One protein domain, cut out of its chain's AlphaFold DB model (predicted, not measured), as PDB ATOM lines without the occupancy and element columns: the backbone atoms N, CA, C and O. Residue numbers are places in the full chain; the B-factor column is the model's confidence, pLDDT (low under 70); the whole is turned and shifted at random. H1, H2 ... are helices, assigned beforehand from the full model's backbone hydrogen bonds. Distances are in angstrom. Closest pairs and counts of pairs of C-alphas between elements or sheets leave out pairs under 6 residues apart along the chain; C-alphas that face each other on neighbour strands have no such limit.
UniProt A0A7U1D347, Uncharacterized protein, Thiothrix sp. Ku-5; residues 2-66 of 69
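What this domain is: This is residues 2 to 66 of the 69 residues of an uncharacterized protein of Thiothrix sp. Ku-5 (UniProt A0A7U1D347). What shape is this? H1 and H2 make a wide V, and the long helix H3 folds back across its open side, closing a loose triangle whose corner, residues 17 to 22, stands free. What is printed? There are 65 residues with three named helices, H1, H2, H3, and no named strand: all helix. How compact? It is a loose rod of 47 by 19 by 19 A, radius of gyration of the C-alphas 14.7 A.

How they stand to each other: How do the helices stand? H1, residues 2 to 18, and H2, residues 20 to 33, meet only through their link. H1 touches H3, residues 38 to 65, with residues 8 to 12 alone, opposite ways at a steep tilt of 51 degrees; the closest C-alphas, of Ile 8 and Asn 56, are 6.2 A apart. H2 and H3 form a hairpin, touching through residues 27 to 31 and 38 to 41 alone, at a shallow tilt of 27 degrees; the closest C-alphas, of Ala 30 and Val 41, are 7.1 A apart. And the backbones? Every O i to N i+4 pair is within hydrogen-bond range in H1 and H2, and 21 of 24 in H3.

Where its parts are: Where does H1 begin? C-alpha 2 is at (7.001, 15.126, 5.684). How long are the helices? H1 measures 24.2 A, H2 19.1 A and H3 41.7 A, ending with C-alpha 65 at (-0.170, 20.234, -10.810).

The domain as a whole: Any cut? The printed part has no cut, and both links are tight. Where is confidence low? Residues 61 to 66 are under 70.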
ATOM      1  N   ILE A   2       7.596  15.841   4.528       72.25
ATOM      2  CA  ILE A   2       7.001  15.126   5.684       72.25
ATOM      3  C   ILE A   2       5.470  15.288   5.762       72.25
ATOM      4  O   ILE A   2       4.762  14.325   6.028       72.25
ATOM      5  N   TYR A   3       4.949  16.487   5.478       76.00
ATOM      6  CA  TYR A   3       3.506  16.759   5.487       76.00
ATOM      7  C   TYR A   3       2.731  15.971   4.414       76.00
ATOM      8  O   TYR A   3       1.745  15.313   4.735       76.00
ATOM      9  N   GLU A   4       3.208  15.967   3.163       73.94
ATOM     10  CA  GLU A   4       2.581  15.196   2.075       73.94
ATOM     11  C   GLU A   4       2.679  13.690   2.323       73.94
ATOM     12  O   GLU A   4       1.703  12.970   2.131       73.94
ATOM     13  N   PHE A   5       3.809  13.212   2.853       75.94
ATOM     14  CA  PHE A   5       3.935  11.818   3.267       75.94
ATOM     15  C   PHE A   5       2.893  11.457   4.334       75.94
ATOM     16  O   PHE A   5       2.173  10.473   4.190       75.94
ATOM     17  N   ASN A   6       2.727  12.289   5.365       82.81
ATOM     18  CA  ASN A   6       1.756  12.044   6.433       82.81
ATOM     19  C   ASN A   6       0.297  12.074   5.928       82.81
ATOM     20  O   ASN A   6      -0.561  11.332   6.409       82.81
ATOM     21  N   LYS A   7       0.012  12.901   4.920       82.00
ATOM     22  CA  LYS A   7      -1.287  12.958   4.237       82.00
ATOM     23  C   LYS A   7      -1.566  11.683   3.436       82.00
ATOM     24  O   LYS A   7      -2.670  11.150   3.533       82.00
ATOM     25  N   ILE A   8      -0.572  11.167   2.712       82.75
ATOM     26  CA  ILE A   8      -0.665   9.893   1.981       82.75
ATOM     27  C   ILE A   8      -0.862   8.736   2.966       82.75
ATOM     28  O   ILE A   8      -1.792   7.952   2.795       82.75
ATOM     29  N   MET A   9      -0.072   8.677   4.044       83.31
ATOM     30  CA  MET A   9      -0.233   7.680   5.113       83.31
ATOM     31  C   MET A   9      -1.656   7.685   5.673       83.31
ATOM     32  O   MET A   9      -2.286   6.636   5.798       83.31
ATOM     33  N   ARG A  10      -2.191   8.873   5.977       86.44
ATOM     34  CA  ARG A  10      -3.553   9.021   6.497       86.44
ATOM     35  C   ARG A  10      -4.606   8.548   5.491       86.44
ATOM     36  O   ARG A  10      -5.561   7.897   5.904       86.44
ATOM     37  N   ALA A  11      -4.437   8.842   4.202       84.75
ATOM     38  CA  ALA A  11      -5.346   8.380   3.151       84.75
ATOM     39  C   ALA A  11      -5.317   6.851   2.998       84.75
ATOM     40  O   ALA A  11      -6.369   6.218   2.938       84.75
ATOM     41  N   VAL A  12      -4.127   6.244   3.024       83.00
ATOM     42  CA  VAL A  12      -3.972   4.783   2.974       83.00
ATOM     43  C   VAL A  12      -4.637   4.123   4.183       83.00
ATOM     44  O   VAL A  12      -5.407   3.178   4.012       83.00
ATOM     45  N   VAL A  13      -4.402   4.637   5.394       86.38
ATOM     46  CA  VAL A  13      -5.023   4.110   6.621       86.38
ATOM     47  C   VAL A  13      -6.546   4.262   6.581       86.38
ATOM     48  O   VAL A  13      -7.257   3.317   6.910       86.38
ATOM     49  N   ALA A  14      -7.063   5.409   6.136       87.75
ATOM     50  CA  ALA A  14      -8.503   5.620   6.002       87.75
ATOM     51  C   ALA A  14      -9.136   4.642   4.997       87.75
ATOM     52  O   ALA A  14     -10.182   4.061   5.278       87.75
ATOM     53  N   ASN A  15      -8.476   4.400   3.862       85.44
ATOM     54  CA  ASN A  15      -8.943   3.432   2.871       85.44
ATOM     55  C   ASN A  15      -8.907   1.997   3.410       85.44
ATOM     56  O   ASN A  15      -9.850   1.245   3.179       85.44
ATOM     57  N   LEU A  16      -7.868   1.626   4.165       84.88
ATOM     58  CA  LEU A  16      -7.780   0.324   4.836       84.88
ATOM     59  C   LEU A  16      -8.909   0.127   5.853       84.88
ATOM     60  O   LEU A  16      -9.516  -0.939   5.889       84.88
ATOM     61  N   ILE A  17      -9.224   1.154   6.647       89.38
ATOM     62  CA  ILE A  17     -10.329   1.104   7.614       89.38
ATOM     63  C   ILE A  17     -11.672   0.978   6.888       89.38
ATOM     64  O   ILE A  17     -12.470   0.113   7.241       89.38
ATOM     65  N   ASN A  18     -11.905   1.769   5.839       89.25
ATOM     66  CA  ASN A  18     -13.139   1.695   5.049       89.25
ATOM     67  C   ASN A  18     -13.307   0.333   4.357       89.25
ATOM     68  O   ASN A  18     -14.418  -0.180   4.259       89.25
ATOM     69  N   ALA A  19     -12.207  -0.276   3.912       87.56
ATOM     70  CA  ALA A  19     -12.207  -1.599   3.302       87.56
ATOM     71  C   ALA A  19     -12.176  -2.751   4.324       87.56
ATOM     72  O   ALA A  19     -12.276  -3.908   3.923       87.56
ATOM     73  N   SER A  20     -12.050  -2.477   5.627       89.44
ATOM     74  CA  SER A  20     -11.769  -3.496   6.652       89.44
ATOM     75  C   SER A  20     -12.801  -4.625   6.695       89.44
ATOM     76  O   SER A  20     -12.421  -5.791   6.753       89.44
ATOM     77  N   ALA A  21     -14.093  -4.305   6.583       90.38
ATOM     78  CA  ALA A  21     -15.158  -5.306   6.550       90.38
ATOM     79  C   ALA A  21     -15.026  -6.252   5.343       90.38
ATOM     80  O   ALA A  21     -15.175  -7.465   5.480       90.38
ATOM     81  N   VAL A  22     -14.682  -5.708   4.172       91.25
ATOM     82  CA  VAL A  22     -14.450  -6.496   2.953       91.25
ATOM     83  C   VAL A  22     -13.179  -7.329   3.092       91.25
ATOM     84  O   VAL A  22     -13.194  -8.513   2.773       91.25
ATOM     85  N   ILE A  23     -12.099  -6.747   3.621       90.44
ATOM     86  CA  ILE A  23     -10.830  -7.447   3.859       90.44
ATOM     87  C   ILE A  23     -11.035  -8.631   4.809       90.44
ATOM     88  O   ILE A  23     -10.516  -9.711   4.543       90.44
ATOM     89  N   LEU A  24     -11.822  -8.469   5.877       92.62
ATOM     90  CA  LEU A  24     -12.151  -9.556   6.803       92.62
ATOM     91  C   LEU A  24     -12.945 -10.675   6.125       92.62
ATOM     92  O   LEU A  24     -12.666 -11.849   6.358       92.62
ATOM     93  N   LEU A  25     -13.901 -10.327   5.263       93.81
ATOM     94  CA  LEU A  25     -14.690 -11.306   4.516       93.81
ATOM     95  C   LEU A  25     -13.805 -12.081   3.526       93.81
ATOM     96  O   LEU A  25     -13.864 -13.309   3.468       93.81
ATOM     97  N   VAL A  26     -12.921 -11.381   2.812       91.56
ATOM     98  CA  VAL A  26     -11.940 -11.990   1.902       91.56
ATOM     99  C   VAL A  26     -10.962 -12.887   2.662       91.56
ATOM    100  O   VAL A  26     -10.693 -13.997   2.213       91.56
ATOM    101  N   LEU A  27     -10.470 -12.455   3.827       92.38
ATOM    102  CA  LEU A  27      -9.603 -13.256   4.695       92.38
ATOM    103  C   LEU A  27     -10.293 -14.537   5.165       92.38
ATOM    104  O   LEU A  27      -9.710 -15.617   5.077       92.38
ATOM    105  N   PHE A  28     -11.537 -14.425   5.632       94.12
ATOM    106  CA  PHE A  28     -12.333 -15.579   6.039       94.12
ATOM    107  C   PHE A  28     -12.520 -16.556   4.875       94.12
ATOM    108  O   PHE A  28     -12.285 -17.751   5.020       94.12
ATOM    109  N   TYR A  29     -12.870 -16.053   3.694       93.69
ATOM    110  CA  TYR A  29     -13.032 -16.880   2.504       93.69
ATOM    111  C   TYR A  29     -11.721 -17.571   2.087       93.69
ATOM    112  O   TYR A  29     -11.706 -18.779   1.844       93.69
ATOM    113  N   ALA A  30     -10.607 -16.835   2.068       91.94
ATOM    114  CA  ALA A  30      -9.293 -17.359   1.702       91.94
ATOM    115  C   ALA A  30      -8.822 -18.476   2.648       91.94
ATOM    116  O   ALA A  30      -8.294 -19.488   2.189       91.94
ATOM    117  N   LEU A  31      -9.043 -18.313   3.956       93.69
ATOM    118  CA  LEU A  31      -8.591 -19.270   4.967       93.69
ATOM    119  C   LEU A  31      -9.565 -20.436   5.169       93.69
ATOM    120  O   LEU A  31      -9.128 -21.564   5.364       93.69
ATOM    121  N   SER A  32     -10.875 -20.192   5.141       93.19
ATOM    122  CA  SER A  32     -11.876 -21.222   5.448       93.19
ATOM    123  C   SER A  32     -12.348 -21.990   4.219       93.19
ATOM    124  O   SER A  32     -12.551 -23.199   4.309       93.19
ATOM    125  N   VAL A  33     -12.528 -21.316   3.079       95.00
ATOM    126  CA  VAL A  33     -13.066 -21.949   1.863       95.00
ATOM    127  C   VAL A  33     -11.941 -22.419   0.954       95.00
ATOM    128  O   VAL A  33     -11.927 -23.583   0.565       95.00
ATOM    129  N   LEU A  34     -10.986 -21.539   0.637       93.25
ATOM    130  CA  LEU A  34      -9.856 -21.913  -0.222       93.25
ATOM    131  C   LEU A  34      -8.750 -22.649   0.535       93.25
ATOM    132  O   LEU A  34      -7.919 -23.282  -0.105       93.25
ATOM    133  N   GLN A  35      -8.740 -22.560   1.870       94.50
ATOM    134  CA  GLN A  35      -7.723 -23.177   2.729       94.50
ATOM    135  C   GLN A  35      -6.297 -22.781   2.326       94.50
ATOM    136  O   GLN A  35      -5.365 -23.582   2.408       94.50
ATOM    137  N   LEU A  36      -6.125 -21.533   1.880       92.94
ATOM    138  CA  LEU A  36      -4.818 -21.041   1.474       92.94
ATOM    139  C   LEU A  36      -3.870 -20.991   2.680       92.94
ATOM    140  O   LEU A  36      -4.280 -20.585   3.776       92.94
ATOM    141  N   PRO A  37      -2.585 -21.327   2.486       94.56
ATOM    142  CA  PRO A  37      -1.567 -21.111   3.497       94.56
ATOM    143  C   PRO A  37      -1.528 -19.640   3.925       94.56
ATOM    144  O   PRO A  37      -1.492 -18.733   3.093       94.56
ATOM    145  N   VAL A  38      -1.445 -19.396   5.236       91.94
ATOM    146  CA  VAL A  38      -1.326 -18.039   5.806       91.94
ATOM    147  C   VAL A  38      -0.229 -17.197   5.126       91.94
ATOM    148  O   VAL A  38      -0.492 -16.023   4.857       91.94
ATOM    149  N   PRO A  39       0.961 -17.740   4.783       93.62
ATOM    150  CA  PRO A  39       1.985 -16.972   4.071       93.62
ATOM    151  C   PRO A  39       1.539 -16.452   2.696       93.62
ATOM    152  O   PRO A  39       1.894 -15.337   2.319       93.62
ATOM    153  N   GLU A  40       0.743 -17.221   1.950       91.62
ATOM    154  CA  GLU A  40       0.243 -16.807   0.631       91.62
ATOM    155  C   GLU A  40      -0.789 -15.686   0.763       91.62
ATOM    156  O   GLU A  40      -0.713 -14.678   0.059       91.62
ATOM    157  N   VAL A  41      -1.699 -15.814   1.731       92.12
ATOM    158  CA  VAL A  41      -2.701 -14.787   2.036       92.12
ATOM    159  C   VAL A  41      -2.033 -13.485   2.495       92.12
ATOM    160  O   VAL A  41      -2.414 -12.398   2.056       92.12
ATOM    161  N   ALA A  42      -0.994 -13.581   3.328       89.62
ATOM    162  CA  ALA A  42      -0.210 -12.427   3.759       89.62
ATOM    163  C   ALA A  42       0.494 -11.737   2.579       89.62
ATOM    164  O   ALA A  42       0.466 -10.508   2.491       89.62
ATOM    165  N   ASN A  43       1.060 -12.503   1.638       93.44
ATOM    166  CA  ASN A  43       1.652 -11.949   0.419       93.44
ATOM    167  C   ASN A  43       0.614 -11.215  -0.441       93.44
ATOM    168  O   ASN A  43       0.879 -10.101  -0.893       93.44
ATOM    169  N   MET A  44      -0.581 -11.786  -0.626       90.94
ATOM    170  CA  MET A  44      -1.664 -11.135  -1.376       90.94
ATOM    171  C   MET A  44      -2.082  -9.799  -0.743       90.94
ATOM    172  O   MET A  44      -2.213  -8.793  -1.446       90.94
ATOM    173  N   LEU A  45      -2.237  -9.756   0.586       89.44
ATOM    174  CA  LEU A  45      -2.538  -8.513   1.301       89.44
ATOM    175  C   LEU A  45      -1.391  -7.500   1.222       89.44
ATOM    176  O   LEU A  45      -1.640  -6.308   1.036       89.44
ATOM    177  N   GLY A  46      -0.143  -7.957   1.322       88.94
ATOM    178  CA  GLY A  46       1.034  -7.102   1.180       88.94
ATOM    179  C   GLY A  46       1.083  -6.414  -0.184       88.94
ATOM    180  O   GLY A  46       1.265  -5.198  -0.260       88.94
ATOM    181  N   VAL A  47       0.828  -7.166  -1.257       91.56
ATOM    182  CA  VAL A  47       0.747  -6.626  -2.622       91.56
ATOM    183  C   VAL A  47      -0.367  -5.580  -2.737       91.56
ATOM    184  O   VAL A  47      -0.131  -4.492  -3.263       91.56
ATOM    185  N   LEU A  48      -1.554  -5.855  -2.185       87.56
ATOM    186  CA  LEU A  48      -2.666  -4.896  -2.149       87.56
ATOM    187  C   LEU A  48      -2.289  -3.579  -1.456       87.56
ATOM    188  O   LEU A  48      -2.613  -2.505  -1.965       87.56
ATOM    189  N   ILE A  49      -1.582  -3.644  -0.325       85.56
ATOM    190  CA  ILE A  49      -1.133  -2.453   0.411       85.56
ATOM    191  C   ILE A  49      -0.142  -1.636  -0.426       85.56
ATOM    192  O   ILE A  49      -0.262  -0.410  -0.482       85.56
ATOM    193  N   VAL A  50       0.802  -2.288  -1.109       89.75
ATOM    194  CA  VAL A  50       1.770  -1.610  -1.989       89.75
ATOM    195  C   VAL A  50       1.060  -0.900  -3.143       89.75
ATOM    196  O   VAL A  50       1.344   0.271  -3.404       89.75
ATOM    197  N   PHE A  51       0.091  -1.554  -3.788       87.31
ATOM    198  CA  PHE A  51      -0.715  -0.919  -4.834       87.31
ATOM    199  C   PHE A  51      -1.534   0.256  -4.297       87.31
ATOM    200  O   PHE A  51      -1.544   1.322  -4.914       87.31
ATOM    201  N   ALA A  52      -2.170   0.105  -3.133       83.75
ATOM    202  CA  ALA A  52      -2.911   1.188  -2.499       83.75
ATOM    203  C   ALA A  52      -2.003   2.391  -2.201       83.75
ATOM    204  O   ALA A  52      -2.405   3.533  -2.428       83.75
ATOM    205  N   PHE A  53      -0.770   2.159  -1.747       84.44
ATOM    206  CA  PHE A  53       0.226   3.216  -1.584       84.44
ATOM    207  C   PHE A  53       0.589   3.887  -2.904       84.44
ATOM    208  O   PHE A  53       0.522   5.112  -2.994       84.44
ATOM    209  N   GLY A  54       0.944   3.105  -3.925       85.75
ATOM    210  CA  GLY A  54       1.338   3.627  -5.234       85.75
ATOM    211  C   GLY A  54       0.247   4.494  -5.862       85.75
ATOM    212  O   GLY A  54       0.516   5.610  -6.299       85.75
ATOM    213  N   ILE A  55      -1.004   4.029  -5.819       85.69
ATOM    214  CA  ILE A  55      -2.160   4.779  -6.325       85.69
ATOM    215  C   ILE A  55      -2.372   6.063  -5.517       85.69
ATOM    216  O   ILE A  55      -2.540   7.127  -6.108       85.69
ATOM    217  N   ASN A  56      -2.322   6.007  -4.182       81.75
ATOM    218  CA  ASN A  56      -2.479   7.208  -3.354       81.75
ATOM    219  C   ASN A  56      -1.357   8.235  -3.584       81.75
ATOM    220  O   ASN A  56      -1.624   9.434  -3.544       81.75
ATOM    221  N   ILE A  57      -0.128   7.788  -3.866       82.31
ATOM    222  CA  ILE A  57       0.974   8.674  -4.266       82.31
ATOM    223  C   ILE A  57       0.631   9.354  -5.596       82.31
ATOM    224  O   ILE A  57       0.642  10.582  -5.653       82.31
ATOM    225  N   ILE A  58       0.257   8.596  -6.632       82.44
ATOM    226  CA  ILE A  58      -0.094   9.146  -7.954       82.44
ATOM    227  C   ILE A  58      -1.234  10.170  -7.836       82.44
ATOM    228  O   ILE A  58      -1.112  11.296  -8.317       82.44
ATOM    229  N   LEU A  59      -2.305   9.823  -7.120       78.12
ATOM    230  CA  LEU A  59      -3.455  10.707  -6.905       78.12
ATOM    231  C   LEU A  59      -3.106  11.952  -6.073       78.12
ATOM    232  O   LEU A  59      -3.740  12.997  -6.223       78.12
ATOM    233  N   SER A  60      -2.110  11.868  -5.189       72.31
ATOM    234  CA  SER A  60      -1.640  13.032  -4.431       72.31
ATOM    235  C   SER A  60      -0.843  14.019  -5.291       72.31
ATOM    236  O   SER A  60      -0.943  15.223  -5.056       72.31
ATOM    237  N   PHE A  61      -0.122  13.528  -6.308       65.81
ATOM    238  CA  PHE A  61       0.664  14.344  -7.240       65.81
ATOM    239  C   PHE A  61      -0.213  15.149  -8.210       65.81
ATOM    240  O   PHE A  61       0.107  16.301  -8.509       65.81
ATOM    241  N   ASP A  62      -1.350  14.600  -8.634       57.25
ATOM    242  CA  ASP A  62      -2.279  15.281  -9.549       57.25
ATOM    243  C   ASP A  62      -2.898  16.552  -8.923       57.25
ATOM    244  O   ASP A  62      -3.182  17.547  -9.589       57.25
ATOM    245  N   LYS A  63      -3.001  16.588  -7.586       51.88
ATOM    246  CA  LYS A  63      -3.437  17.782  -6.840       51.88
ATOM    247  C   LYS A  63      -2.389  18.895  -6.769       51.88
ATOM    248  O   LYS A  63      -2.753  20.022  -6.450       51.88
ATOM    249  N   THR A  64      -1.115  18.601  -7.021       51.38
ATOM    250  CA  THR A  64      -0.031  19.603  -7.001       51.38
ATOM    251  C   THR A  64       0.232  20.252  -8.358       51.38
ATOM    252  O   THR A  64       0.825  21.326  -8.400       51.38
ATOM    253  N   THR A  65      -0.234  19.654  -9.456       50.88
ATOM    254  CA  THR A  65      -0.170  20.234 -10.810       50.88
ATOM    255  C   THR A  65      -1.370  21.120 -11.148       50.88
ATOM    256  O   THR A  65      -1.292  21.918 -12.079       50.88
ATOM    257  N   ALA A  66      -2.446  21.056 -10.361       49.47
ATOM    258  CA  ALA A  66      -3.541  22.021 -10.396       49.47
ATOM    259  C   ALA A  66      -3.145  23.318  -9.659       49.47
ATOM    260  O   ALA A  66      -3.617  23.605  -8.558       49.47
TER     261      ALA A  66